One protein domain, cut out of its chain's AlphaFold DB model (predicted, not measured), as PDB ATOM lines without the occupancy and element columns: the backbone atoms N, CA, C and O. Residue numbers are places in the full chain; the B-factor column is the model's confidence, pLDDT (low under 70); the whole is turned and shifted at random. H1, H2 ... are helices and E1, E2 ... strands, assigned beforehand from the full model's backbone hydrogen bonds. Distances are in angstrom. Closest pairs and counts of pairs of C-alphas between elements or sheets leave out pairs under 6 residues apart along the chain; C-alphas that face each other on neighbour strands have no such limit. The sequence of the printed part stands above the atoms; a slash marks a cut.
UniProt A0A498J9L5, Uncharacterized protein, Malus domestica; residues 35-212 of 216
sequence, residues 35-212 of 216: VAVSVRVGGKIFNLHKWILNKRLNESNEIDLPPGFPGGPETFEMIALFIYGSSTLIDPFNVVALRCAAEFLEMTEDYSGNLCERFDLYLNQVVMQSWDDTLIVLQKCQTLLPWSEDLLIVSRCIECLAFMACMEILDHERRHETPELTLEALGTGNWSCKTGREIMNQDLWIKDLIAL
ATOM      1  N   VAL A  35     -32.007 -34.435 -37.692       54.19
ATOM      2  CA  VAL A  35     -30.535 -34.327 -37.599       54.19
ATOM      3  C   VAL A  35     -30.087 -32.882 -37.332       54.19
ATOM      4  O   VAL A  35     -29.589 -32.181 -38.217       54.19
ATOM      5  N   ALA A  36     -30.307 -32.426 -36.098       67.06
ATOM      6  CA  ALA A  36     -29.719 -31.191 -35.591       67.06
ATOM      7  C   ALA A  36     -28.274 -31.460 -35.147       67.06
ATOM      8  O   ALA A  36     -28.017 -32.397 -34.390       67.06
ATOM      9  N   VAL A  37     -27.341 -30.646 -35.628       79.75
ATOM     10  CA  VAL A  37     -25.963 -30.581 -35.144       79.75
ATOM     11  C   VAL A  37     -25.872 -29.415 -34.166       79.75
ATOM     12  O   VAL A  37     -26.272 -28.300 -34.497       79.75
ATOM     13  N   SER A  38     -25.346 -29.665 -32.971       84.81
ATOM     14  CA  SER A  38     -25.090 -28.645 -31.956       84.81
ATOM     15  C   SER A  38     -23.641 -28.183 -32.055       84.81
ATOM     16  O   SER A  38     -22.728 -28.976 -31.840       84.81
ATOM     17  N   VAL A  39     -23.418 -26.911 -32.366       86.81
ATOM     18  CA  VAL A  39     -22.085 -26.303 -32.410       86.81
ATOM     19  C   VAL A  39     -21.906 -25.377 -31.217       86.81
ATOM     20  O   VAL A  39     -22.706 -24.464 -31.015       86.81
ATOM     21  N   ARG A  40     -20.854 -25.579 -30.427       88.94
ATOM     22  CA  ARG A  40     -20.483 -24.705 -29.317       88.94
ATOM     23  C   ARG A  40     -19.352 -23.778 -29.729       88.94
ATOM     24  O   ARG A  40     -18.297 -24.234 -30.158       88.94
ATOM     25  N   VAL A  41     -19.548 -22.478 -29.541       90.06
ATOM     26  CA  VAL A  41     -18.542 -21.442 -29.821       90.06
ATOM     27  C   VAL A  41     -18.536 -20.462 -28.660       90.06
ATOM     28  O   VAL A  41     -19.578 -19.903 -28.326       90.06
ATOM     29  N   GLY A  42     -17.392 -20.277 -27.996       85.25
ATOM     30  CA  GLY A  42     -17.259 -19.291 -26.912       85.25
ATOM     31  C   GLY A  42     -18.305 -19.420 -25.791       85.25
ATOM     32  O   GLY A  42     -18.740 -18.416 -25.238       85.25
ATOM     33  N   GLY A  43     -18.770 -20.639 -25.493       84.00
ATOM     34  CA  GLY A  43     -19.807 -20.899 -24.486       84.00
ATOM     35  C   GLY A  43     -21.258 -20.719 -24.958       84.00
ATOM     36  O   GLY A  43     -22.171 -21.054 -24.206       84.00
ATOM     37  N   LYS A  44     -21.498 -20.256 -26.193       87.88
ATOM     38  CA  LYS A  44     -22.823 -20.280 -26.835       87.88
ATOM     39  C   LYS A  44     -23.021 -21.583 -27.606       87.88
ATOM     40  O   LYS A  44     -22.052 -22.156 -28.096       87.88
ATOM     41  N   ILE A  45     -24.269 -22.034 -27.717       87.56
ATOM     42  CA  ILE A  45     -24.650 -23.252 -28.444       87.56
ATOM     43  C   ILE A  45     -25.578 -22.866 -29.596       87.56
ATOM     44  O   ILE A  45     -26.589 -22.196 -29.382       87.56
ATOM     45  N   PHE A  46     -25.244 -23.325 -30.798       86.06
ATOM     46  CA  PHE A  46     -25.983 -23.113 -32.036       86.06
ATOM     47  C   PHE A  46     -26.506 -24.450 -32.549       86.06
ATOM     48  O   PHE A  46     -25.730 -25.381 -32.746       86.06
ATOM     49  N   ASN A  47     -27.812 -24.547 -32.783       83.38
ATOM     50  CA  ASN A  47     -28.426 -25.747 -33.345       83.38
ATOM     51  C   ASN A  47     -28.651 -25.530 -34.841       83.38
ATOM     52  O   ASN A  47     -29.434 -24.665 -35.225       83.38
ATOM     53  N   LEU A  48     -27.950 -26.296 -35.669       79.19
ATOM     54  CA  LEU A  48     -27.931 -26.154 -37.123       79.19
ATOM     55  C   LEU A  48     -28.377 -27.453 -37.797       79.19
ATOM     56  O   LEU A  48     -28.318 -28.534 -37.211       79.19
ATOM     57  N   HIS A  49     -28.796 -27.376 -39.057       73.69
ATOM     58  CA  HIS A  49     -29.053 -28.580 -39.847       73.69
ATOM     59  C   HIS A  49     -27.731 -29.199 -40.327       73.69
ATOM     60  O   HIS A  49     -26.850 -28.491 -40.809       73.69
ATOM     61  N   LYS A  50     -27.604 -30.534 -40.253       65.31
ATOM     62  CA  LYS A  50     -26.365 -31.273 -40.584       65.31
ATOM     63  C   LYS A  50     -25.745 -30.946 -41.950       65.31
ATOM     64  O   LYS A  50     -24.529 -31.000 -42.083       65.31
ATOM     65  N   TRP A  51     -26.553 -30.581 -42.950       58.97
ATOM     66  CA  TRP A  51     -26.074 -30.308 -44.312       58.97
ATOM     67  C   TRP A  51     -25.127 -29.096 -44.417       58.97
ATOM     68  O   TRP A  51     -24.425 -28.960 -45.413       58.97
ATOM     69  N   ILE A  52     -25.080 -28.254 -43.384       59.16
ATOM     70  CA  ILE A  52     -24.426 -26.941 -43.391       59.16
ATOM     71  C   ILE A  52     -22.904 -27.013 -43.187       59.16
ATOM     72  O   ILE A  52     -22.196 -26.096 -43.585       59.16
ATOM     73  N   LEU A  53     -22.372 -28.083 -42.586       63.53
ATOM     74  CA  LEU A  53     -20.993 -28.103 -42.058       63.53
ATOM     75  C   LEU A  53     -20.138 -29.282 -42.578       63.53
ATOM     76  O   LEU A  53     -19.169 -29.710 -41.955       63.53
ATOM     77  N   ASN A  54     -20.480 -29.820 -43.746       55.09
ATOM     78  CA  ASN A  54     -20.114 -31.170 -44.197       55.09
ATOM     79  C   ASN A  54     -18.625 -31.483 -44.511       55.09
ATOM     80  O   ASN A  54     -18.366 -32.543 -45.077       55.09
ATOM     81  N   LYS A  55     -17.636 -30.651 -44.146       52.50
ATOM     82  CA  LYS A  55     -16.204 -30.971 -44.378       52.50
ATOM     83  C   LYS A  55     -15.361 -31.237 -43.128       52.50
ATOM     84  O   LYS A  55     -14.401 -31.994 -43.218       52.50
ATOM     85  N   ARG A  56     -15.736 -30.717 -41.953       49.31
ATOM     86  CA  ARG A  56     -14.966 -30.923 -40.702       49.31
ATOM     87  C   ARG A  56     -15.695 -31.683 -39.608       49.31
ATOM     88  O   ARG A  56     -15.108 -31.986 -38.571       49.31
ATOM     89  N   LEU A  57     -16.971 -31.982 -39.810       52.81
ATOM     90  CA  LEU A  57     -17.740 -32.645 -38.779       52.81
ATOM     91  C   LEU A  57     -17.634 -34.149 -38.953       52.81
ATOM     92  O   LEU A  57     -18.248 -34.733 -39.845       52.81
ATOM     93  N   ASN A  58     -16.879 -34.768 -38.051       52.53
ATOM     94  CA  ASN A  58     -17.045 -36.178 -37.726       52.53
ATOM     95  C   ASN A  58     -18.545 -36.492 -37.576       52.53
ATOM     96  O   ASN A  58     -19.342 -35.610 -37.264       52.53
ATOM     97  N   GLU A  59     -18.948 -37.748 -37.751       57.00
ATOM     98  CA  GLU A  59     -20.354 -38.194 -37.706       57.00
ATOM     99  C   GLU A  59     -21.126 -37.839 -36.406       57.00
ATOM    100  O   GLU A  59     -22.319 -38.130 -36.299       57.00
ATOM    101  N   SER A  60     -20.468 -37.198 -35.434       65.69
ATOM    102  CA  SER A  60     -20.999 -36.622 -34.201       65.69
ATOM    103  C   SER A  60     -22.000 -35.484 -34.427       65.69
ATOM    104  O   SER A  60     -21.780 -34.572 -35.220       65.69
ATOM    105  N   ASN A  61     -23.068 -35.491 -33.626       72.12
ATOM    106  CA  ASN A  61     -24.081 -34.434 -33.598       72.12
ATOM    107  C   ASN A  61     -23.703 -33.240 -32.697       72.12
ATOM    108  O   ASN A  61     -24.479 -32.294 -32.606       72.12
ATOM    109  N   GLU A  62     -22.544 -33.266 -32.034       79.75
ATOM    110  CA  GLU A  62     -22.062 -32.195 -31.153       79.75
ATOM    111  C   GLU A  62     -20.622 -31.831 -31.508       79.75
ATOM    112  O   GLU A  62     -19.766 -32.714 -31.587       79.75
ATOM    113  N   ILE A  63     -20.359 -30.539 -31.723       83.75
ATOM    114  CA  ILE A  63     -19.046 -30.002 -32.088       83.75
ATOM    115  C   ILE A  63     -18.715 -28.810 -31.222       83.75
ATOM    116  O   ILE A  63     -19.451 -27.829 -31.195       83.75
ATOM    117  N   ASP A  64     -17.550 -28.862 -30.596       86.50
ATOM    118  CA  ASP A  64     -16.993 -27.735 -29.870       86.50
ATOM    119  C   ASP A  64     -15.914 -27.077 -30.742       86.50
ATOM    120  O   ASP A  64     -14.875 -27.678 -31.028       86.50
ATOM    121  N   LEU A  65     -16.163 -25.842 -31.191       86.81
ATOM    122  CA  LEU A  65     -15.140 -25.041 -31.859       86.81
ATOM    123  C   LEU A  65     -14.096 -24.575 -30.836       86.81
ATOM    124  O   LEU A  65     -14.434 -24.314 -29.674       86.81
ATOM    125  N   PRO A  66     -12.824 -24.439 -31.248       86.94
ATOM    126  CA  PRO A  66     -11.781 -23.978 -30.352       86.94
ATOM    127  C   PRO A  66     -12.090 -22.568 -29.824       86.94
ATOM    128  O   PRO A  66     -12.725 -21.764 -30.512       86.94
ATOM    129  N   PRO A  67     -11.588 -22.220 -28.626       82.06
ATOM    130  CA  PRO A  67     -11.823 -20.911 -28.017       82.06
ATOM    131  C   PRO A  67     -11.273 -19.738 -28.848       82.06
ATOM    132  O   PRO A  67     -11.718 -18.612 -28.661       82.06
ATOM    133  N   GLY A  68     -10.344 -19.995 -29.775       83.81
ATOM    134  CA  GLY A  68      -9.772 -19.013 -30.703       83.81
ATOM    135  C   GLY A  68     -10.491 -18.908 -32.053       83.81
ATOM    136  O   GLY A  68      -9.838 -18.623 -33.053       83.81
ATOM    137  N   PHE A  69     -11.795 -19.198 -32.122       91.19
ATOM    138  CA  PHE A  69     -12.565 -19.011 -33.355       91.19
ATOM    139  C   PHE A  69     -12.528 -17.534 -33.807       91.19
ATOM    140  O   PHE A  69     -12.835 -16.657 -32.988       91.19
ATOM    141  N   PRO A  70     -12.186 -17.228 -35.075       92.69
ATOM    142  CA  PRO A  70     -12.043 -15.849 -35.540       92.69
ATOM    143  C   PRO A  70     -13.332 -15.042 -35.362       92.69
ATOM    144  O   PRO A  70     -14.396 -15.442 -35.827       92.69
ATOM    145  N   GLY A  71     -13.245 -13.903 -34.675       91.88
ATOM    146  CA  GLY A  71     -14.393 -13.020 -34.433       91.88
ATOM    147  C   GLY A  71     -15.397 -13.511 -33.382       91.88
ATOM    148  O   GLY A  71     -16.333 -12.789 -33.046       91.88
ATOM    149  N   GLY A  72     -15.187 -14.697 -32.804       93.19
ATOM    150  CA  GLY A  72     -16.007 -15.207 -31.711       93.19
ATOM    151  C   GLY A  72     -17.409 -15.682 -32.128       93.19
ATOM    152  O   GLY A  72     -17.707 -15.862 -33.314       93.19
ATOM    153  N   PRO A  73     -18.285 -15.957 -31.145       92.19
ATOM    154  CA  PRO A  73     -19.586 -16.563 -31.405       92.19
ATOM    155  C   PRO A  73     -20.535 -15.663 -32.209       92.19
ATOM    156  O   PRO A  73     -21.376 -16.181 -32.936       92.19
ATOM    157  N   GLU A  74     -20.401 -14.341 -32.117       91.62
ATOM    158  CA  GLU A  74     -21.180 -13.380 -32.907       91.62
ATOM    159  C   GLU A  74     -20.877 -13.505 -34.409       91.62
ATOM    160  O   GLU A  74     -21.779 -13.456 -35.245       91.62
ATOM    161  N   THR A  75     -19.611 -13.722 -34.776       93.69
ATOM    162  CA  THR A  75     -19.224 -13.958 -36.173       93.69
ATOM    163  C   THR A  75     -19.735 -15.302 -36.679       93.69
ATOM    164  O   THR A  75     -20.206 -15.386 -37.814       93.69
ATOM    165  N   PHE A  76     -19.708 -16.340 -35.839       91.62
ATOM    166  CA  PHE A  76     -20.279 -17.641 -36.191       91.62
ATOM    167  C   PHE A  76     -21.782 -17.540 -36.486       91.62
ATOM    168  O   PHE A  76     -22.257 -18.082 -37.480       91.62
ATOM    169  N   GLU A  77     -22.521 -16.808 -35.652       89.94
ATOM    170  CA  GLU A  77     -23.946 -16.530 -35.845       89.94
ATOM    171  C   GLU A  77     -24.221 -15.862 -37.197       89.94
ATOM    172  O   GLU A  77     -25.087 -16.319 -37.943       89.94
ATOM    173  N   MET A  78     -23.442 -14.838 -37.561       90.38
ATOM    174  CA  MET A  78     -23.571 -14.180 -38.865       90.38
ATOM    175  C   MET A  78     -23.276 -15.126 -40.035       90.38
ATOM    176  O   MET A  78     -24.019 -15.132 -41.014       90.38
ATOM    177  N   ILE A  79     -22.241 -15.963 -39.935       88.62
ATOM    178  CA  ILE A  79     -21.956 -16.977 -40.959       88.62
ATOM    179  C   ILE A  79     -23.115 -17.963 -41.096       88.62
ATOM    180  O   ILE A  79     -23.554 -18.236 -42.211       88.62
ATOM    181  N   ALA A  80     -23.642 -18.473 -39.982       86.12
ATOM    182  CA  ALA A  80     -24.771 -19.394 -40.007       86.12
ATOM    183  C   ALA A  80     -25.979 -18.760 -40.711       86.12
ATOM    184  O   ALA A  80     -26.579 -19.379 -41.591       86.12
ATOM    185  N   LEU A  81     -26.290 -17.501 -40.393       84.94
ATOM    186  CA  LEU A  81     -27.349 -16.740 -41.055       84.94
ATOM    187  C   LEU A  81     -27.141 -16.619 -42.569       84.94
ATOM    188  O   LEU A  81     -28.104 -16.809 -43.313       84.94
ATOM    189  N   PHE A  82     -25.916 -16.350 -43.030       83.00
ATOM    190  CA  PHE A  82     -25.612 -16.304 -44.464       83.00
ATOM    191  C   PHE A  82     -25.915 -17.637 -45.156       83.00
ATOM    192  O   PHE A  82     -26.513 -17.636 -46.232       83.00
ATOM    193  N   ILE A  83     -25.579 -18.770 -44.532       79.56
ATOM    194  CA  ILE A  83     -25.848 -20.099 -45.108       79.56
ATOM    195  C   ILE A  83     -27.352 -20.377 -45.196       79.56
ATOM    196  O   ILE A  83     -27.819 -21.000 -46.147       79.56
ATOM    197  N   TYR A  84     -28.133 -19.870 -44.239       80.19
ATOM    198  CA  TYR A  84     -29.596 -19.931 -44.277       80.19
ATOM    199  C   TYR A  84     -30.240 -18.916 -45.235       80.19
ATOM    200  O   TYR A  84     -31.465 -18.804 -45.275       80.19
ATOM    201  N   GLY A  85     -29.447 -18.177 -46.015       77.31
ATOM    202  CA  GLY A  85     -29.949 -17.201 -46.980       77.31
ATOM    203  C   GLY A  85     -30.443 -15.901 -46.346       77.31
ATOM    204  O   GLY A  85     -31.168 -15.143 -46.990       77.31
ATOM    205  N   SER A  86     -30.067 -15.621 -45.095       80.00
ATOM    206  CA  SER A  86     -30.340 -14.328 -44.474       80.00
ATOM    207  C   SER A  86     -29.501 -13.229 -45.127       80.00
ATOM    208  O   SER A  86     -28.328 -13.417 -45.452       80.00
ATOM    209  N   SER A  87     -30.091 -12.046 -45.283       72.75
ATOM    210  CA  SER A  87     -29.433 -10.858 -45.826       72.75
ATOM    211  C   SER A  87     -28.735 -10.046 -44.731       72.75
ATOM    212  O   SER A  87     -28.998  -8.852 -44.573       72.75
ATOM    213  N   THR A  88     -27.881 -10.681 -43.929       76.38
ATOM    214  CA  THR A  88     -27.016  -9.938 -43.006       76.38
ATOM    215  C   THR A  88     -26.104  -9.000 -43.791       76.38
ATOM    216  O   THR A  88     -25.560  -9.370 -44.834       76.38
ATOM    217  N   LEU A  89     -25.978  -7.758 -43.327       86.50
ATOM    218  CA  LEU A  89     -25.192  -6.740 -44.018       86.50
ATOM    219  C   LEU A  89     -23.697  -6.973 -43.781       86.50
ATOM    220  O   LEU A  89     -23.260  -7.178 -42.650       86.50
ATOM    221  N   ILE A  90     -22.926  -6.939 -44.867       92.69
ATOM    222  CA  ILE A  90     -21.461  -6.919 -44.824       92.69
ATOM    223  C   ILE A  90     -21.037  -5.457 -44.688       92.69
ATOM    224  O   ILE A  90     -21.536  -4.607 -45.430       92.69
ATOM    225  N   ASP A  91     -20.136  -5.178 -43.751       95.12
ATOM    226  CA  ASP A  91     -19.600  -3.843 -43.495       95.12
ATOM    227  C   ASP A  91     -18.093  -3.892 -43.150       95.12
ATOM    228  O   ASP A  91     -17.557  -4.966 -42.847       95.12
ATOM    229  N   PRO A  92     -17.375  -2.752 -43.173       96.06
ATOM    230  CA  PRO A  92     -15.945  -2.701 -42.853       96.06
ATOM    231  C   PRO A  92     -15.604  -3.153 -41.424       96.06
ATOM    232  O   PRO A  92     -14.486  -3.594 -41.159       96.06
ATOM    233  N   PHE A  93     -16.554  -3.087 -40.487       95.31
ATOM    234  CA  PHE A  93     -16.345  -3.489 -39.095       95.31
ATOM    235  C   PHE A  93     -16.417  -5.005 -38.900       95.31
ATOM    236  O   PHE A  93     -15.853  -5.503 -37.920       95.31
ATOM    237  N   ASN A  94     -17.104  -5.725 -39.792       95.38
ATOM    238  CA  ASN A  94     -17.365  -7.157 -39.661       95.38
ATOM    239  C   ASN A  94     -16.679  -8.029 -40.727       95.38
ATOM    240  O   ASN A  94     -16.402  -9.201 -40.455       95.38
ATOM    241  N   VAL A  95     -16.345  -7.482 -41.901       96.81
ATOM    242  CA  VAL A  95     -15.937  -8.284 -43.067       96.81
ATOM    243  C   VAL A  95     -14.668  -9.107 -42.834       96.81
ATOM    244  O   VAL A  95     -14.595 -10.249 -43.280       96.81
ATOM    245  N   VAL A  96     -13.688  -8.590 -42.084       97.06
ATOM    246  CA  VAL A  96     -12.446  -9.331 -41.787       97.06
ATOM    247  C   VAL A  96     -12.737 -10.544 -40.914       97.06
ATOM    248  O   VAL A  96     -12.243 -11.636 -41.190       97.06
ATOM    249  N   ALA A  97     -13.572 -10.370 -39.887       96.62
ATOM    250  CA  ALA A  97     -13.969 -11.458 -39.003       96.62
ATOM    251  C   ALA A  97     -14.732 -12.529 -39.788       96.62
ATOM    252  O   ALA A  97     -14.399 -13.708 -39.693       96.62
ATOM    253  N   LEU A  98     -15.686 -12.109 -40.625       95.31
ATOM    254  CA  LEU A  98     -16.442 -12.998 -41.506       95.31
ATOM    255  C   LEU A  98     -15.524 -13.766 -42.468       95.31
ATOM    256  O   LEU A  98     -15.663 -14.980 -42.599       95.31
ATOM    257  N   ARG A  99     -14.550 -13.094 -43.090       95.38
ATOM    258  CA  ARG A  99     -13.595 -13.717 -44.016       95.38
ATOM    259  C   ARG A  99     -12.675 -14.725 -43.325       95.38
ATOM    260  O   ARG A  99     -12.462 -15.808 -43.873       95.38
ATOM    261  N   CYS A 100     -12.159 -14.396 -42.140       95.38
ATOM    262  CA  CYS A 100     -11.319 -15.299 -41.346       95.38
ATOM    263  C   CYS A 100     -12.111 -16.522 -40.865       95.38
ATOM    264  O   CYS A 100     -11.632 -17.650 -40.921       95.38
ATOM    265  N   ALA A 101     -13.344 -16.311 -40.410       92.88
ATOM    266  CA  ALA A 101     -14.203 -17.383 -39.932       92.88
ATOM    267  C   ALA A 101     -14.697 -18.290 -41.075       92.88
ATOM    268  O   ALA A 101     -14.784 -19.503 -40.892       92.88
ATOM    269  N   ALA A 102     -14.961 -17.738 -42.261       90.62
ATOM    270  CA  ALA A 102     -15.297 -18.523 -43.449       90.62
ATOM    271  C   ALA A 102     -14.127 -19.417 -43.898       90.62
ATOM    272  O   ALA A 102     -14.358 -20.574 -44.251       90.62
ATOM    273  N   GLU A 103     -12.884 -18.921 -43.806       90.00
ATOM    274  CA  GLU A 103     -11.676 -19.733 -44.018       90.00
ATOM    275  C   GLU A 103     -11.586 -20.862 -42.993       90.00
ATOM    276  O   GLU A 103     -11.411 -22.025 -43.346       90.00
ATOM    277  N   PHE A 104     -11.756 -20.524 -41.711       89.56
ATOM    278  CA  PHE A 104     -11.687 -21.484 -40.612       89.56
ATOM    279  C   PHE A 104     -12.669 -22.650 -40.803       89.56
ATOM    280  O   PHE A 104     -12.363 -23.799 -40.470       89.56
ATOM    281  N   LEU A 105     -13.862 -22.338 -41.309       85.94
ATOM    282  CA  LEU A 105     -14.943 -23.285 -41.563       85.94
ATOM    283  C   LEU A 105     -14.855 -23.952 -42.947       85.94
ATOM    284  O   LEU A 105     -15.715 -24.773 -43.257       85.94
ATOM    285  N   GLU A 106     -13.836 -23.629 -43.752       81.44
ATOM    286  CA  GLU A 106     -13.602 -24.167 -45.101       81.44
ATOM    287  C   GLU A 106     -14.821 -24.020 -46.030       81.44
ATOM    288  O   GLU A 106     -15.216 -24.943 -46.747       81.44
ATOM    289  N   MET A 107     -15.448 -22.842 -46.010       75.38
ATOM    290  CA  MET A 107     -16.697 -22.562 -46.729       75.38
ATOM    291  C   MET A 107     -16.468 -22.240 -48.212       75.38
ATOM    292  O   MET A 107     -16.812 -21.156 -48.694       75.38
ATOM    293  N   THR A 108     -15.870 -23.190 -48.930       64.25
ATOM    294  CA  THR A 108     -15.534 -23.091 -50.358       64.25
ATOM    295  C   THR A 108     -16.610 -23.722 -51.252       64.25
ATOM    296  O   THR A 108     -17.377 -24.565 -50.794       64.25
ATOM    297  N   GLU A 109     -16.634 -23.288 -52.520       59.94
ATOM    298  CA  GLU A 109     -17.575 -23.482 -53.654       59.94
ATOM    299  C   GLU A 109     -18.693 -24.552 -53.641       59.94
ATOM    300  O   GLU A 109     -19.702 -24.340 -54.309       59.94
ATOM    301  N   ASP A 110     -18.603 -25.659 -52.909       55.66
ATOM    302  CA  ASP A 110     -19.440 -26.828 -53.185       55.66
ATOM    303  C   ASP A 110     -20.910 -26.683 -52.735       55.66
ATOM    304  O   ASP A 110     -21.790 -27.181 -53.433       55.66
ATOM    305  N   TYR A 111     -21.225 -26.013 -51.610       50.94
ATOM    306  CA  TYR A 111     -22.612 -26.012 -51.084       50.94
ATOM    307  C   TYR A 111     -23.077 -24.777 -50.282       50.94
ATOM    308  O   TYR A 111     -24.278 -24.642 -50.050       50.94
ATOM    309  N   SER A 112     -22.193 -23.855 -49.876       55.34
ATOM    310  CA  SER A 112     -22.551 -22.699 -49.023       55.34
ATOM    311  C   SER A 112     -22.557 -21.341 -49.736       55.34
ATOM    312  O   SER A 112     -22.675 -20.318 -49.070       55.34
ATOM    313  N   GLY A 113     -22.415 -21.321 -51.067       62.94
ATOM    314  CA  GLY A 113     -22.312 -20.091 -51.860       62.94
ATOM    315  C   GLY A 113     -21.051 -19.306 -51.506       62.94
ATOM    316  O   GLY A 113     -21.139 -18.382 -50.712       62.94
ATOM    317  N   ASN A 114     -19.906 -19.726 -52.058       77.94
ATOM    318  CA  ASN A 114     -18.537 -19.221 -51.841       77.94
ATOM    319  C   ASN A 114     -18.433 -17.946 -50.974       77.94
ATOM    320  O   ASN A 114     -18.262 -16.832 -51.476       77.94
ATOM    321  N   LEU A 115     -18.585 -18.102 -49.651       86.25
ATOM    322  CA  LEU A 115     -18.635 -16.953 -48.745       86.25
ATOM    323  C   LEU A 115     -17.266 -16.281 -48.666       86.25
ATOM    324  O   LEU A 115     -17.204 -15.058 -48.578       86.25
ATOM    325  N   CYS A 116     -16.184 -17.060 -48.775       89.69
ATOM    326  CA  CYS A 116     -14.830 -16.528 -48.882       89.69
ATOM    327  C   CYS A 116     -14.715 -15.550 -50.057       89.69
ATOM    328  O   CYS A 116     -14.374 -14.391 -49.838       89.69
ATOM    329  N   GLU A 117     -15.098 -15.968 -51.268       89.88
ATOM    330  CA  GLU A 117     -15.080 -15.095 -52.449       89.88
ATOM    331  C   GLU A 117     -15.995 -13.882 -52.281       89.88
ATOM    332  O   GLU A 117     -15.608 -12.765 -52.613       89.88
ATOM    333  N   ARG A 118     -17.190 -14.062 -51.706       90.88
ATOM    334  CA  ARG A 118     -18.107 -12.947 -51.446       90.88
ATOM    335  C   ARG A 118     -17.477 -11.882 -50.542       90.88
ATOM    336  O   ARG A 118     -17.618 -10.690 -50.818       90.88
ATOM    337  N   PHE A 119     -16.802 -12.288 -49.469       94.19
ATOM    338  CA  PHE A 119     -16.125 -11.356 -48.566       94.19
ATOM    339  C   PHE A 119     -14.860 -10.764 -49.198       94.19
ATOM    340  O   PHE A 119     -14.610  -9.570 -49.038       94.19
ATOM    341  N   ASP A 120     -14.110 -11.544 -49.982       94.75
ATOM    342  CA  ASP A 120     -12.950 -11.054 -50.733       94.75
ATOM    343  C   ASP A 120     -13.341 -10.006 -51.783       94.75
ATOM    344  O   ASP A 120     -12.645  -8.999 -51.949       94.75
ATOM    345  N   LEU A 121     -14.478 -10.188 -52.457       94.81
ATOM    346  CA  LEU A 121     -15.041  -9.200 -53.373       94.81
ATOM    347  C   LEU A 121     -15.411  -7.910 -52.642       94.81
ATOM    348  O   LEU A 121     -15.059  -6.835 -53.118       94.81
ATOM    349  N   TYR A 122     -16.054  -7.998 -51.475       96.19
ATOM    350  CA  TYR A 122     -16.377  -6.813 -50.675       96.19
ATOM    351  C   TYR A 122     -15.111  -6.062 -50.233       96.19
ATOM    352  O   TYR A 122     -15.037  -4.840 -50.368       96.19
ATOM    353  N   LEU A 123     -14.087  -6.786 -49.769       97.62
ATOM    354  CA  LEU A 123     -12.792  -6.202 -49.408       97.62
ATOM    355  C   LEU A 123     -12.165  -5.450 -50.593       97.62
ATOM    356  O   LEU A 123     -11.705  -4.327 -50.436       97.62
ATOM    357  N   ASN A 124     -12.184  -6.032 -51.792       96.69
ATOM    358  CA  ASN A 124     -11.577  -5.415 -52.975       96.69
ATOM    359  C   ASN A 124     -12.383  -4.240 -53.550       96.69
ATOM    360  O   ASN A 124     -11.814  -3.226 -53.957       96.69
ATOM    361  N   GLN A 125     -13.703  -4.398 -53.651       96.31
ATOM    362  CA  GLN A 125     -14.563  -3.485 -54.409       96.31
ATOM    363  C   GLN A 125     -15.161  -2.366 -53.559       96.31
ATOM    364  O   GLN A 125     -15.581  -1.357 -54.116       96.31
ATOM    365  N   VAL A 126     -15.222  -2.543 -52.238       96.19
ATOM    366  CA  VAL A 126     -15.785  -1.549 -51.317       96.19
ATOM    367  C   VAL A 126     -14.691  -1.013 -50.410       96.19
ATOM    368  O   VAL A 126     -14.346   0.160 -50.501       96.19
ATOM    369  N   VAL A 127     -14.086  -1.881 -49.596       97.62
ATOM    370  CA  VAL A 127     -13.125  -1.451 -48.569       97.62
ATOM    371  C   VAL A 127     -11.906  -0.788 -49.204       97.62
ATOM    372  O   VAL A 127     -11.616   0.361 -48.903       97.62
ATOM    373  N   MET A 128     -11.238  -1.463 -50.142       96.06
ATOM    374  CA  MET A 128     -10.013  -0.971 -50.796       96.06
ATOM    375  C   MET A 128     -10.245   0.197 -51.768       96.06
ATOM    376  O   MET A 128      -9.319   0.635 -52.442       96.06
ATOM    377  N   GLN A 129     -11.475   0.706 -51.864       95.00
ATOM    378  CA  GLN A 129     -11.804   1.920 -52.616       95.00
ATOM    379  C   GLN A 129     -12.003   3.135 -51.696       95.00
ATOM    380  O   GLN A 129     -12.263   4.235 -52.180       95.00
ATOM    381  N   SER A 130     -11.895   2.945 -50.378       94.19
ATOM    382  CA  SER A 130     -12.172   3.948 -49.354       94.19
ATOM    383  C   SER A 130     -11.057   3.963 -48.311       94.19
ATOM    384  O   SER A 130     -10.719   2.933 -47.722       94.19
ATOM    385  N   TRP A 131     -10.478   5.143 -48.083       91.06
ATOM    386  CA  TRP A 131      -9.431   5.348 -47.081       91.06
ATOM    387  C   TRP A 131      -9.917   4.947 -45.682       91.06
ATOM    388  O   TRP A 131      -9.295   4.117 -45.015       91.06
ATOM    389  N   ASP A 132     -11.080   5.470 -45.286       92.19
ATOM    390  CA  ASP A 132     -11.677   5.246 -43.967       92.19
ATOM    391  C   ASP A 132     -12.016   3.770 -43.738       92.19
ATOM    392  O   ASP A 132     -11.677   3.198 -42.699       92.19
ATOM    393  N   ASP A 133     -12.625   3.116 -44.729       96.31
ATOM    394  CA  ASP A 133     -12.997   1.704 -44.606       96.31
ATOM    395  C   ASP A 133     -11.756   0.812 -44.546       96.31
ATOM    396  O   ASP A 133     -11.714  -0.143 -43.763       96.31
ATOM    397  N   THR A 134     -10.717   1.140 -45.322       96.31
ATOM    398  CA  THR A 134      -9.437   0.420 -45.287       96.31
ATOM    399  C   THR A 134      -8.756   0.565 -43.927       96.31
ATOM    400  O   THR A 134      -8.239  -0.425 -43.404       96.31
ATOM    401  N   LEU A 135      -8.798   1.750 -43.306       93.56
ATOM    402  CA  LEU A 135      -8.291   1.958 -41.948       93.56
ATOM    403  C   LEU A 135      -9.081   1.161 -40.907       93.56
ATOM    404  O   LEU A 135      -8.470   0.510 -40.055       93.56
ATOM    405  N   ILE A 136     -10.416   1.171 -40.977       94.56
ATOM    406  CA  ILE A 136     -11.271   0.384 -40.076       94.56
ATOM    407  C   ILE A 136     -10.900  -1.098 -40.173       94.56
ATOM    408  O   ILE A 136     -10.652  -1.745 -39.155       94.56
ATOM    409  N   VAL A 137     -10.814  -1.630 -41.392       96.56
ATOM    410  CA  VAL A 137     -10.452  -3.028 -41.649       96.56
ATOM    411  C   VAL A 137      -9.060  -3.346 -41.110       96.56
ATOM    412  O   VAL A 137      -8.902  -4.334 -40.393       96.56
ATOM    413  N   LEU A 138      -8.069  -2.490 -41.365       95.25
ATOM    414  CA  LEU A 138      -6.707  -2.682 -40.871       95.25
ATOM    415  C   LEU A 138      -6.648  -2.694 -39.332       95.25
ATOM    416  O   LEU A 138      -5.947  -3.519 -38.747       95.25
ATOM    417  N   GLN A 139      -7.418  -1.835 -38.659       93.12
ATOM    418  CA  GLN A 139      -7.547  -1.862 -37.198       93.12
ATOM    419  C   GLN A 139      -8.195  -3.166 -36.710       93.12
ATOM    420  O   GLN A 139      -7.725  -3.767 -35.743       93.12
ATOM    421  N   LYS A 140      -9.248  -3.642 -37.386       94.38
ATOM    422  CA  LYS A 140      -9.925  -4.905 -37.043       94.38
ATOM    423  C   LYS A 140      -9.039  -6.132 -37.236       94.38
ATOM    424  O   LYS A 140      -9.187  -7.091 -36.480       94.38
ATOM    425  N   CYS A 141      -8.095  -6.106 -38.175       95.25
ATOM    426  CA  CYS A 141      -7.131  -7.191 -38.351       95.25
ATOM    427  C   CYS A 141      -6.332  -7.484 -37.068       95.25
ATOM    428  O   CYS A 141      -6.061  -8.645 -36.779       95.25
ATOM    429  N   GLN A 142      -6.023  -6.476 -36.240       90.88
ATOM    430  CA  GLN A 142      -5.250  -6.686 -35.006       90.88
ATOM    431  C   GLN A 142      -5.901  -7.705 -34.059       90.88
ATOM    432  O   GLN A 142      -5.210  -8.513 -33.443       90.88
ATOM    433  N   THR A 143      -7.234  -7.703 -33.952       91.06
ATOM    434  CA  THR A 143      -7.961  -8.619 -33.058       91.06
ATOM    435  C   THR A 143      -8.191  -9.999 -33.673       91.06
ATOM    436  O   THR A 143      -8.845 -10.838 -33.057       91.06
ATOM    437  N   LEU A 144      -7.710 -10.223 -34.898       94.19
ATOM    438  CA  LEU A 144      -7.944 -11.426 -35.697       94.19
ATOM    439  C   LEU A 144      -6.644 -12.122 -36.121       94.19
ATOM    440  O   LEU A 144      -6.693 -13.085 -36.884       94.19
ATOM    441  N   LEU A 145      -5.490 -11.682 -35.615       92.44
ATOM    442  CA  LEU A 145      -4.226 -12.380 -35.827       92.44
ATOM    443  C   LEU A 145      -4.269 -13.808 -35.240       92.44
ATOM    444  O   LEU A 145      -4.865 -14.018 -34.178       92.44
ATOM    445  N   PRO A 146      -3.641 -14.801 -35.902       93.31
ATOM    446  CA  PRO A 146      -2.836 -14.677 -37.127       93.31
ATOM    447  C   PRO A 146      -3.656 -14.687 -38.432       93.31
ATOM    448  O   PRO A 146      -3.131 -14.347 -39.486       93.31
ATOM    449  N   TRP A 147      -4.954 -15.004 -38.381       94.75
ATOM    450  CA  TRP A 147      -5.783 -15.247 -39.571       94.75
ATOM    451  C   TRP A 147      -5.779 -14.107 -40.586       94.75
ATOM    452  O   TRP A 147      -5.667 -14.347 -41.784       94.75
ATOM    453  N   SER A 148      -5.895 -12.860 -40.130       94.94
ATOM    454  CA  SER A 148      -5.903 -11.704 -41.033       94.94
ATOM    455  C   SER A 148      -4.567 -11.478 -41.747       94.94
ATOM    456  O   SER A 148      -4.541 -10.874 -42.820       94.94
ATOM    457  N   GLU A 149      -3.462 -11.916 -41.141       94.75
ATOM    458  CA  GLU A 149      -2.124 -11.843 -41.730       94.75
ATOM    459  C   GLU A 149      -1.895 -13.005 -42.700       94.75
ATOM    460  O   GLU A 149      -1.505 -12.765 -43.839       94.75
ATOM    461  N   ASP A 150      -2.257 -14.229 -42.305       95.56
ATOM    462  CA  ASP A 150      -2.164 -15.422 -43.157       95.56
ATOM    463  C   ASP A 150      -3.006 -15.286 -44.440       95.56
ATOM    464  O   ASP A 150      -2.617 -15.750 -45.512       95.56
ATOM    465  N   LEU A 151      -4.147 -14.593 -44.351       95.50
ATOM    466  CA  LEU A 151      -5.022 -14.268 -45.484       95.50
ATOM    467  C   LEU A 151      -4.584 -13.023 -46.275       95.50
ATOM    468  O   LEU A 151      -5.294 -12.589 -47.185       95.50
ATOM    469  N   LEU A 152      -3.436 -12.428 -45.933       96.81
ATOM    470  CA  LEU A 152      -2.856 -11.245 -46.579       96.81
ATOM    471  C   LEU A 152      -3.769 -10.007 -46.564       96.81
ATOM    472  O   LEU A 152      -3.603  -9.089 -47.367       96.81
ATOM    473  N   ILE A 153      -4.743  -9.944 -45.652       96.88
ATOM    474  CA  ILE A 153      -5.653  -8.796 -45.546       96.88
ATOM    475  C   ILE A 153      -4.872  -7.585 -45.030       96.88
ATOM    476  O   ILE A 153      -5.006  -6.488 -45.566       96.88
ATOM    477  N   VAL A 154      -3.998  -7.798 -44.039       95.81
ATOM    478  CA  VAL A 154      -3.133  -6.751 -43.471       95.81
ATOM    479  C   VAL A 154      -2.250  -6.114 -44.546       95.81
ATOM    480  O   VAL A 154      -2.277  -4.895 -44.708       95.81
ATOM    481  N   SER A 155      -1.504  -6.920 -45.309       95.56
ATOM    482  CA  SER A 155      -0.599  -6.406 -46.344       95.56
ATOM    483  C   SER A 155      -1.358  -5.674 -47.446       95.56
ATOM    484  O   SER A 155      -0.976  -4.564 -47.802       95.56
ATOM    485  N   ARG A 156      -2.485  -6.227 -47.916       96.69
ATOM    486  CA  ARG A 156      -3.327  -5.580 -48.932       96.69
ATOM    487  C   ARG A 156      -3.864  -4.229 -48.462       96.69
ATOM    488  O   ARG A 156      -3.865  -3.282 -49.239       96.69
ATOM    489  N   CYS A 157      -4.289  -4.105 -47.204       96.19
ATOM    490  CA  CYS A 157      -4.716  -2.821 -46.641       96.19
ATOM    491  C   CYS A 157      -3.570  -1.802 -46.593       96.19
ATOM    492  O   CYS A 157      -3.771  -0.650 -46.967       96.19
ATOM    493  N   ILE A 158      -2.368  -2.215 -46.179       94.12
ATOM    494  CA  ILE A 158      -1.188  -1.336 -46.139       94.12
ATOM    495  C   ILE A 158      -0.808  -0.870 -47.547       94.12
ATOM    496  O   ILE A 158      -0.611   0.322 -47.765       94.12
ATOM    497  N   GLU A 159      -0.734  -1.791 -48.509       94.69
ATOM    498  CA  GLU A 159      -0.442  -1.481 -49.913       94.69
ATOM    499  C   GLU A 159      -1.483  -0.527 -50.503       94.69
ATOM    500  O   GLU A 159      -1.134   0.430 -51.194       94.69
ATOM    501  N   CYS A 160      -2.759  -0.748 -50.186       95.31
ATOM    502  CA  CYS A 160      -3.862   0.083 -50.637       95.31
ATOM    503  C   CYS A 160      -3.780   1.508 -50.066       95.31
ATOM    504  O   CYS A 160      -3.829   2.470 -50.830       95.31
ATOM    505  N   LEU A 161      -3.562   1.663 -48.755       93.25
ATOM    506  CA  LEU A 161      -3.364   2.975 -48.125       93.25
ATOM    507  C   LEU A 161      -2.122   3.680 -48.677       93.25
ATOM    508  O   LEU A 161      -2.176   4.863 -49.003       93.25
ATOM    509  N   ALA A 162      -1.010   2.960 -48.842       90.50
ATOM    510  CA  ALA A 162       0.201   3.519 -49.433       90.50
ATOM    511  C   ALA A 162      -0.050   4.012 -50.867       90.50
ATOM    512  O   ALA A 162       0.400   5.098 -51.233       90.50
ATOM    513  N   PHE A 163      -0.804   3.249 -51.663       91.50
ATOM    514  CA  PHE A 163      -1.194   3.644 -53.011       91.50
ATOM    515  C   PHE A 163      -2.089   4.889 -53.008       91.50
ATOM    516  O   PHE A 163      -1.784   5.838 -53.729       91.50
ATOM    517  N   MET A 164      -3.140   4.929 -52.179       89.25
ATOM    518  CA  MET A 164      -4.028   6.093 -52.061       89.25
ATOM    519  C   MET A 164      -3.257   7.352 -51.650       89.25
ATOM    520  O   MET A 164      -3.392   8.385 -52.304       89.25
ATOM    521  N   ALA A 165      -2.381   7.245 -50.647       86.44
ATOM    522  CA  ALA A 165      -1.528   8.344 -50.209       86.44
ATOM    523  C   ALA A 165      -0.593   8.828 -51.330       86.44
ATOM    524  O   ALA A 165      -0.450  10.027 -51.555       86.44
ATOM    525  N   CYS A 166       0.019   7.911 -52.090       85.00
ATOM    526  CA  CYS A 166       0.849   8.284 -53.238       85.00
ATOM    527  C   CYS A 166       0.040   8.985 -54.334       85.00
ATOM    528  O   CYS A 166       0.541   9.925 -54.944       85.00
ATOM    529  N   MET A 167      -1.189   8.538 -54.603       84.25
ATOM    530  CA  MET A 167      -2.053   9.173 -55.599       84.25
ATOM    531  C   MET A 167      -2.479  10.572 -55.161       84.25
ATOM    532  O   MET A 167      -2.423  11.487 -55.975       84.25
ATOM    533  N   GLU A 168      -2.818  10.767 -53.886       76.31
ATOM    534  CA  GLU A 168      -3.117  12.091 -53.328       76.31
ATOM    535  C   GLU A 168      -1.901  13.023 -53.402       76.31
ATOM    536  O   GLU A 168      -2.026  14.180 -53.797       76.31
ATOM    537  N   ILE A 169      -0.699  12.503 -53.126       73.00
ATOM    538  CA  ILE A 169       0.541  13.261 -53.307       73.00
ATOM    539  C   ILE A 169       0.737  13.627 -54.780       73.00
ATOM    540  O   ILE A 169       1.138  14.749 -55.062       73.00
ATOM    541  N   LEU A 170       0.510  12.718 -55.728       73.19
ATOM    542  CA  LEU A 170       0.782  12.955 -57.152       73.19
ATOM    543  C   LEU A 170      -0.305  13.771 -57.870       73.19
ATOM    544  O   LEU A 170      -0.037  14.292 -58.955       73.19
ATOM    545  N   ASP A 171      -1.490  13.922 -57.276       67.44
ATOM    546  CA  ASP A 171      -2.585  14.722 -57.819       67.44
ATOM    547  C   ASP A 171      -2.255  16.226 -57.738       67.44
ATOM    548  O   ASP A 171      -2.375  16.889 -56.706       67.44
ATOM    549  N   HIS A 172      -1.773  16.776 -58.855       54.25
ATOM    550  CA  HIS A 172      -1.336  18.170 -58.958       54.25
ATOM    551  C   HIS A 172      -2.514  19.162 -58.878       54.25
ATOM    552  O   HIS A 172      -2.312  20.325 -58.533       54.25
ATOM    553  N   GLU A 173      -3.745  18.716 -59.167       53.91
ATOM    554  CA  GLU A 173      -4.923  19.583 -59.300       53.91
ATOM    555  C   GLU A 173      -5.466  20.079 -57.951       53.91
ATOM    556  O   GLU A 173      -5.881  21.234 -57.849       53.91
ATOM    557  N   ARG A 174      -5.366  19.284 -56.875       50.41
ATOM    558  CA  ARG A 174      -5.746  19.716 -55.512       50.41
ATOM    559  C   ARG A 174      -4.751  20.680 -54.860       50.41
ATOM    560  O   ARG A 174      -5.116  21.398 -53.931       50.41
ATOM    561  N   ARG A 175      -3.507  20.749 -55.352       49.88
ATOM    562  CA  ARG A 175      -2.490  21.686 -54.839       49.88
ATOM    563  C   ARG A 175      -2.653  23.117 -55.352       49.88
ATOM    564  O   ARG A 175      -2.012  24.011 -54.817       49.88
ATOM    565  N   HIS A 176      -3.502  23.370 -56.349       49.31
ATOM    566  CA  HIS A 176      -3.679  24.723 -56.889       49.31
ATOM    567  C   HIS A 176      -4.550  25.648 -56.013       49.31
ATOM    568  O   HIS A 176      -4.619  26.843 -56.296       49.31
ATOM    569  N   GLU A 177      -5.155  25.146 -54.927       44.72
ATOM    570  CA  GLU A 177      -5.820  25.987 -53.912       44.72
ATOM    571  C   GLU A 177      -4.960  26.258 -52.661       44.72
ATOM    572  O   GLU A 177      -5.324  27.093 -51.831       44.72
ATOM    573  N   THR A 178      -3.795  25.615 -52.523       49.50
ATOM    574  CA  THR A 178      -2.842  25.873 -51.432       49.50
ATOM    575  C   THR A 178      -1.609  26.607 -51.967       49.50
ATOM    576  O   THR A 178      -1.154  26.315 -53.070       49.50
ATOM    577  N   PRO A 179      -1.048  27.598 -51.244       42.06
ATOM    578  CA  PRO A 179       0.125  28.318 -51.729       42.06
ATOM    579  C   PRO A 179       1.278  27.331 -51.922       42.06
ATOM    580  O   PRO A 179       1.689  26.670 -50.969       42.06
ATOM    581  N   GLU A 180       1.780  27.238 -53.153       44.91
ATOM    582  CA  GLU A 180       2.859  26.336 -53.546       44.91
ATOM    583  C   GLU A 180       4.051  26.438 -52.580       44.91
ATOM    584  O   GLU A 180       4.787  27.428 -52.565       44.91
ATOM    585  N   LEU A 181       4.291  25.385 -51.793       53.31
ATOM    586  CA  LEU A 181       5.600  25.168 -51.188       53.31
ATOM    587  C   LEU A 181       6.532  24.703 -52.307       53.31
ATOM    588  O   LEU A 181       6.607  23.523 -52.641       53.31
ATOM    589  N   THR A 182       7.191  25.671 -52.939       45.09
ATOM    590  CA  THR A 182       8.120  25.463 -54.051       45.09
ATOM    591  C   THR A 182       9.186  24.437 -53.653       45.09
ATOM    592  O   THR A 182       9.707  24.482 -52.539       45.09
ATOM    593  N   LEU A 183       9.562  23.533 -54.561       45.84
ATOM    594  CA  LEU A 183      10.619  22.528 -54.342       45.84
ATOM    595  C   LEU A 183      11.952  23.160 -53.866       45.84
ATOM    596  O   LEU A 183      12.695  22.566 -53.088       45.84
ATOM    597  N   GLU A 184      12.186  24.418 -54.247       49.03
ATOM    598  CA  GLU A 184      13.267  25.309 -53.799       49.03
ATOM    599  C   GLU A 184      13.267  25.552 -52.265       49.03
ATOM    600  O   GLU A 184      14.325  25.673 -51.638       49.03
ATOM    601  N   ALA A 185      12.086  25.594 -51.633       46.25
ATOM    602  CA  ALA A 185      11.905  25.798 -50.194       46.25
ATOM    603  C   ALA A 185      12.178  24.522 -49.375       46.25
ATOM    604  O   ALA A 185      12.648  24.610 -48.240       46.25
ATOM    605  N   LEU A 186      11.935  23.343 -49.960       50.50
ATOM    606  CA  LEU A 186      12.237  22.039 -49.356       50.50
ATOM    607  C   LEU A 186      13.717  21.655 -49.508       50.50
ATOM    608  O   LEU A 186      14.266  20.990 -48.634       50.50
ATOM    609  N   GLY A 187      14.373  22.093 -50.589       49.12
ATOM    610  CA  GLY A 187      15.777  21.774 -50.869       49.12
ATOM    611  C   GLY A 187      16.803  22.588 -50.073       49.12
ATOM    612  O   GLY A 187      17.950  22.160 -49.951       49.12
ATOM    613  N   THR A 188      16.408  23.739 -49.513       50.72
ATOM    614  CA  THR A 188      17.375  24.715 -48.964       50.72
ATOM    615  C   THR A 188      17.036  25.248 -47.566       50.72
ATOM    616  O   THR A 188      17.797  26.035 -47.001       50.72
ATOM    617  N   GLY A 189      15.912  24.834 -46.975       51.25
ATOM    618  CA  GLY A 189      15.470  25.286 -45.656       51.25
ATOM    619  C   GLY A 189      15.814  24.298 -44.543       51.25
ATOM    620  O   GLY A 189      15.506  23.115 -44.635       51.25
ATOM    621  N   ASN A 190      16.403  24.792 -43.450       53.75
ATOM    622  CA  ASN A 190      16.588  24.028 -42.215       53.75
ATOM    623  C   ASN A 190      15.223  23.490 -41.737       53.75
ATOM    624  O   ASN A 190      14.373  24.273 -41.305       53.75
ATOM    625  N   TRP A 191      15.000  22.176 -41.853       52.06
ATOM    626  CA  TRP A 191      13.732  21.524 -41.516       52.06
ATOM    627  C   TRP A 191      13.327  21.854 -40.073       52.06
ATOM    628  O   TRP A 191      13.949  21.408 -39.108       52.06
ATOM    629  N   SER A 192      12.288  22.674 -39.912       61.53
ATOM    630  CA  SER A 192      11.796  23.105 -38.605       61.53
ATOM    631  C   SER A 192      10.590  22.273 -38.188       61.53
ATOM    632  O   SER A 192       9.680  22.040 -38.983       61.53
ATOM    633  N   CYS A 193      10.499  21.920 -36.900       54.47
ATOM    634  CA  CYS A 193       9.326  21.247 -36.328       54.47
ATOM    635  C   CYS A 193       8.014  22.025 -36.533       54.47
ATOM    636  O   CYS A 193       6.935  21.456 -36.392       54.47
ATOM    637  N   LYS A 194       8.080  23.335 -36.816       52.19
ATOM    638  CA  LYS A 194       6.904  24.142 -37.169       52.19
ATOM    639  C   LYS A 194       6.419  23.839 -38.588       52.19
ATOM    640  O   LYS A 194       5.238  23.580 -38.752       52.19
ATOM    641  N   THR A 195       7.327  23.780 -39.563       54.81
ATOM    642  CA  THR A 195       7.022  23.432 -40.960       54.81
ATOM    643  C   THR A 195       6.495  22.001 -41.071       54.81
ATOM    644  O   THR A 195       5.481  21.779 -41.718       54.81
ATOM    645  N   GLY A 196       7.106  21.053 -40.348       55.75
ATOM    646  CA  GLY A 196       6.601  19.679 -40.273       55.75
ATOM    647  C   GLY A 196       5.195  19.586 -39.668       55.75
ATOM    648  O   GLY A 196       4.368  18.839 -40.172       55.75
ATOM    649  N   ARG A 197       4.883  20.382 -38.631       54.06
ATOM    650  CA  ARG A 197       3.534  20.428 -38.034       54.06
ATOM    651  C   ARG A 197       2.483  21.070 -38.932       54.06
ATOM    652  O   ARG A 197       1.337  20.651 -38.868       54.06
ATOM    653  N   GLU A 198       2.847  22.078 -39.719       52.56
ATOM    654  CA  GLU A 198       1.913  22.752 -40.625       52.56
ATOM    655  C   GLU A 198       1.477  21.813 -41.757       52.56
ATOM    656  O   GLU A 198       0.288  21.684 -42.018       52.56
ATOM    657  N   ILE A 199       2.432  21.074 -42.333       55.00
ATOM    658  CA  ILE A 199       2.185  20.037 -43.348       55.00
ATOM    659  C   ILE A 199       1.318  18.914 -42.756       55.00
ATOM    660  O   ILE A 199       0.260  18.587 -43.278       55.00
ATOM    661  N   MET A 200       1.698  18.407 -41.579       52.00
ATOM    662  CA  MET A 200       0.959  17.353 -40.873       52.00
ATOM    663  C   MET A 200      -0.451  17.784 -40.435       52.00
ATOM    664  O   MET A 200      -1.291  16.942 -40.125       52.00
ATOM    665  N   ASN A 201      -0.722  19.091 -40.357       53.84
ATOM    666  CA  ASN A 201      -2.031  19.609 -39.983       53.84
ATOM    667  C   ASN A 201      -3.022  19.657 -41.148       53.84
ATOM    668  O   ASN A 201      -4.223  19.610 -40.867       53.84
ATOM    669  N   GLN A 202      -2.531  19.734 -42.386       56.69
ATOM    670  CA  GLN A 202      -3.346  19.842 -43.596       56.69
ATOM    671  C   GLN A 202      -3.787  18.471 -44.123       56.69
ATOM    672  O   GLN A 202      -4.924  18.336 -44.569       56.69
ATOM    673  N   ASP A 203      -2.952  17.446 -43.952       64.75
ATOM    674  CA  ASP A 203      -3.197  16.111 -44.494       64.75
ATOM    675  C   ASP A 203      -3.813  15.177 -43.439       64.75
ATOM    676  O   ASP A 203      -3.124  14.645 -42.560       64.75
ATOM    677  N   LEU A 204      -5.136  14.985 -43.504       64.50
ATOM    678  CA  LEU A 204      -5.891  14.126 -42.573       64.50
ATOM    679  C   LEU A 204      -5.347  12.688 -42.545       64.50
ATOM    680  O   LEU A 204      -5.190  12.113 -41.470       64.50
ATOM    681  N   TRP A 205      -4.930  12.167 -43.701       70.81
ATOM    682  CA  TRP A 205      -4.368  10.825 -43.841       70.81
ATOM    683  C   TRP A 205      -3.073  10.618 -43.034       70.81
ATOM    684  O   TRP A 205      -2.868   9.554 -42.449       70.81
ATOM    685  N   ILE A 206      -2.214  11.641 -42.923       70.19
ATOM    686  CA  ILE A 206      -0.971  11.563 -42.137       70.19
ATOM    687  C   ILE A 206      -1.291  11.445 -40.644       70.19
ATOM    688  O   ILE A 206      -0.655  10.665 -39.931       70.19
ATOM    689  N   LYS A 207      -2.284  12.201 -40.157       73.75
ATOM    690  CA  LYS A 207      -2.726  12.114 -38.759       73.75
ATOM    691  C   LYS A 207      -3.259  10.728 -38.442       73.75
ATOM    692  O   LYS A 207      -2.887  10.182 -37.407       73.75
ATOM    693  N   ASP A 208      -4.063  10.165 -39.336       73.69
ATOM    694  CA  ASP A 208      -4.618   8.832 -39.149       73.69
ATOM    695  C   ASP A 208      -3.513   7.776 -39.124       73.69
ATOM    696  O   ASP A 208      -3.453   6.997 -38.178       73.69
ATOM    697  N   LEU A 209      -2.569   7.802 -40.076       74.06
ATOM    698  CA  LEU A 209      -1.447   6.855 -40.107       74.06
ATOM    699  C   LEU A 209      -0.564   6.922 -38.855       74.06
ATOM    700  O   LEU A 209      -0.145   5.884 -38.347       74.06
ATOM    701  N   ILE A 210      -0.287   8.124 -38.343       70.69
ATOM    702  CA  ILE A 210       0.527   8.312 -37.131       70.69
ATOM    703  C   ILE A 210      -0.251   7.915 -35.868       70.69
ATOM    704  O   ILE A 210       0.346   7.464 -34.891       70.69
ATOM    705  N   ALA A 211      -1.572   8.100 -35.865       71.44
ATOM    706  CA  ALA A 211      -2.437   7.748 -34.746       71.44
ATOM    707  C   ALA A 211      -2.801   6.259 -34.710       71.44
ATOM    708  O   ALA A 211      -3.405   5.807 -33.731       71.44
ATOM    709  N   LEU A 212      -2.459   5.490 -35.749       72.88
ATOM    710  CA  LEU A 212      -2.746   4.069 -35.757       72.88
ATOM    711  C   LEU A 212      -2.007   3.379 -34.600       72.88
ATOM    712  O   LEU A 212      -0.796   3.541 -34.447       72.88
TER     713      LEU A 212
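AT A GLANCE: This is residues 35 to 212 of the 216 residues of an uncharacterized protein of Malus domestica (UniProt A0A498J9L5). The model is a long rod in three parts: a small three-stranded sheet with H1 packed on one face at one end, a helical core of H2, H3, H4 and H6 in the middle, and a thin far end where H7, H8 and H9 make a turn and H10 folds back toward H4 and H6. The far end is loosely formed, and residues 170 to 177 and 187 to 194 stick out. The 178 printed residues hold three named strands, then ten named helices; the sheet, in the order E2, E1, E3, is mixed, and the class is mostly helix. The whole is loose, with a radius of gyration of the C-alphas of 22.3 A, spanning 76 by 27 by 22 A.

HOW THE PARTS SIT: Inner strand E1, residues 36 to 41, forms an antiparallel hairpin with E2, residues 44 to 49 (N 39 to O 46, 2.8 A). E1 is parallel to E3, residues 62 to 64 (N 40 to O 63, 2.8 A). H1, residues 72 to 83, is on the sheet at a height of 10.1 A, over E2 and E1, two layers of helix and sheet; it runs along the strands, at 13 degrees to E2 on the local plane. The hub H2, residues 95 to 104, touches H1 about perpendicular at 83 degrees, with residues 75 to 79 of H1 alone; the closest C-alphas, of Thr 75 and Leu 98, are 6.1 A apart. H2 forms a helical hairpin with H3, residues 115 to 125, at a shallow tilt of 32 degrees, opposite ways (C-alphas of Arg 99 and Phe 119 closest, 5.7 A). H2 touches H4, residues 131 to 144, at a steep tilt of 39 degrees, the same way (Val 96 and Val 137, C-alphas 6.6 A). H2 only just touches H5, residues 147 to 150, with 3 pairs of C-alphas within 8 A (Cys 100 and Trp 147 closest, 5.8 A). H4 touches H6, residues 153 to 170, at a shallow tilt of 24 degrees, opposite ways (Thr 134 and Cys 157, C-alphas 5.9 A). H7, residues 174 to 177, and H8, residues 183 to 188, touch no helix. H9, residues 193 to 202, and H10, residues 204 to 211, only just touch, only at the corner, with 3 pairs of C-alphas within 8 A (Met 200 and Ile 206 closest, 6.2 A). H10 is near H4. Every O i to N i+4 pair is within hydrogen-bond range in H1, H2, H3, H6, H9 and H10, against 7 of 10 in H4 and 1 of 2 in H8; H5 and H7 are too short for one.

IN THESE COORDINATES: E1 begins at C-alpha 36 (-29.719, -31.191, -35.591), and H10 ends at C-alpha 211 (-2.437, 7.748, -34.746). E1 is 15.9 A long, E2 16.6 A, H1 17.3 A, H4 20.3 A and H6 25.5 A.

THE WHOLE: The farthest C-alphas, of Val 35 and Thr 188, are 76.9 A apart. The printed part has no cut; the links E2 to E3 and H1 to H2 are long. The mean pLDDT of the printed part is 78.4, and residues 35 to 36, 50 to 60, 108 to 113 and 171 to 204 are under 70.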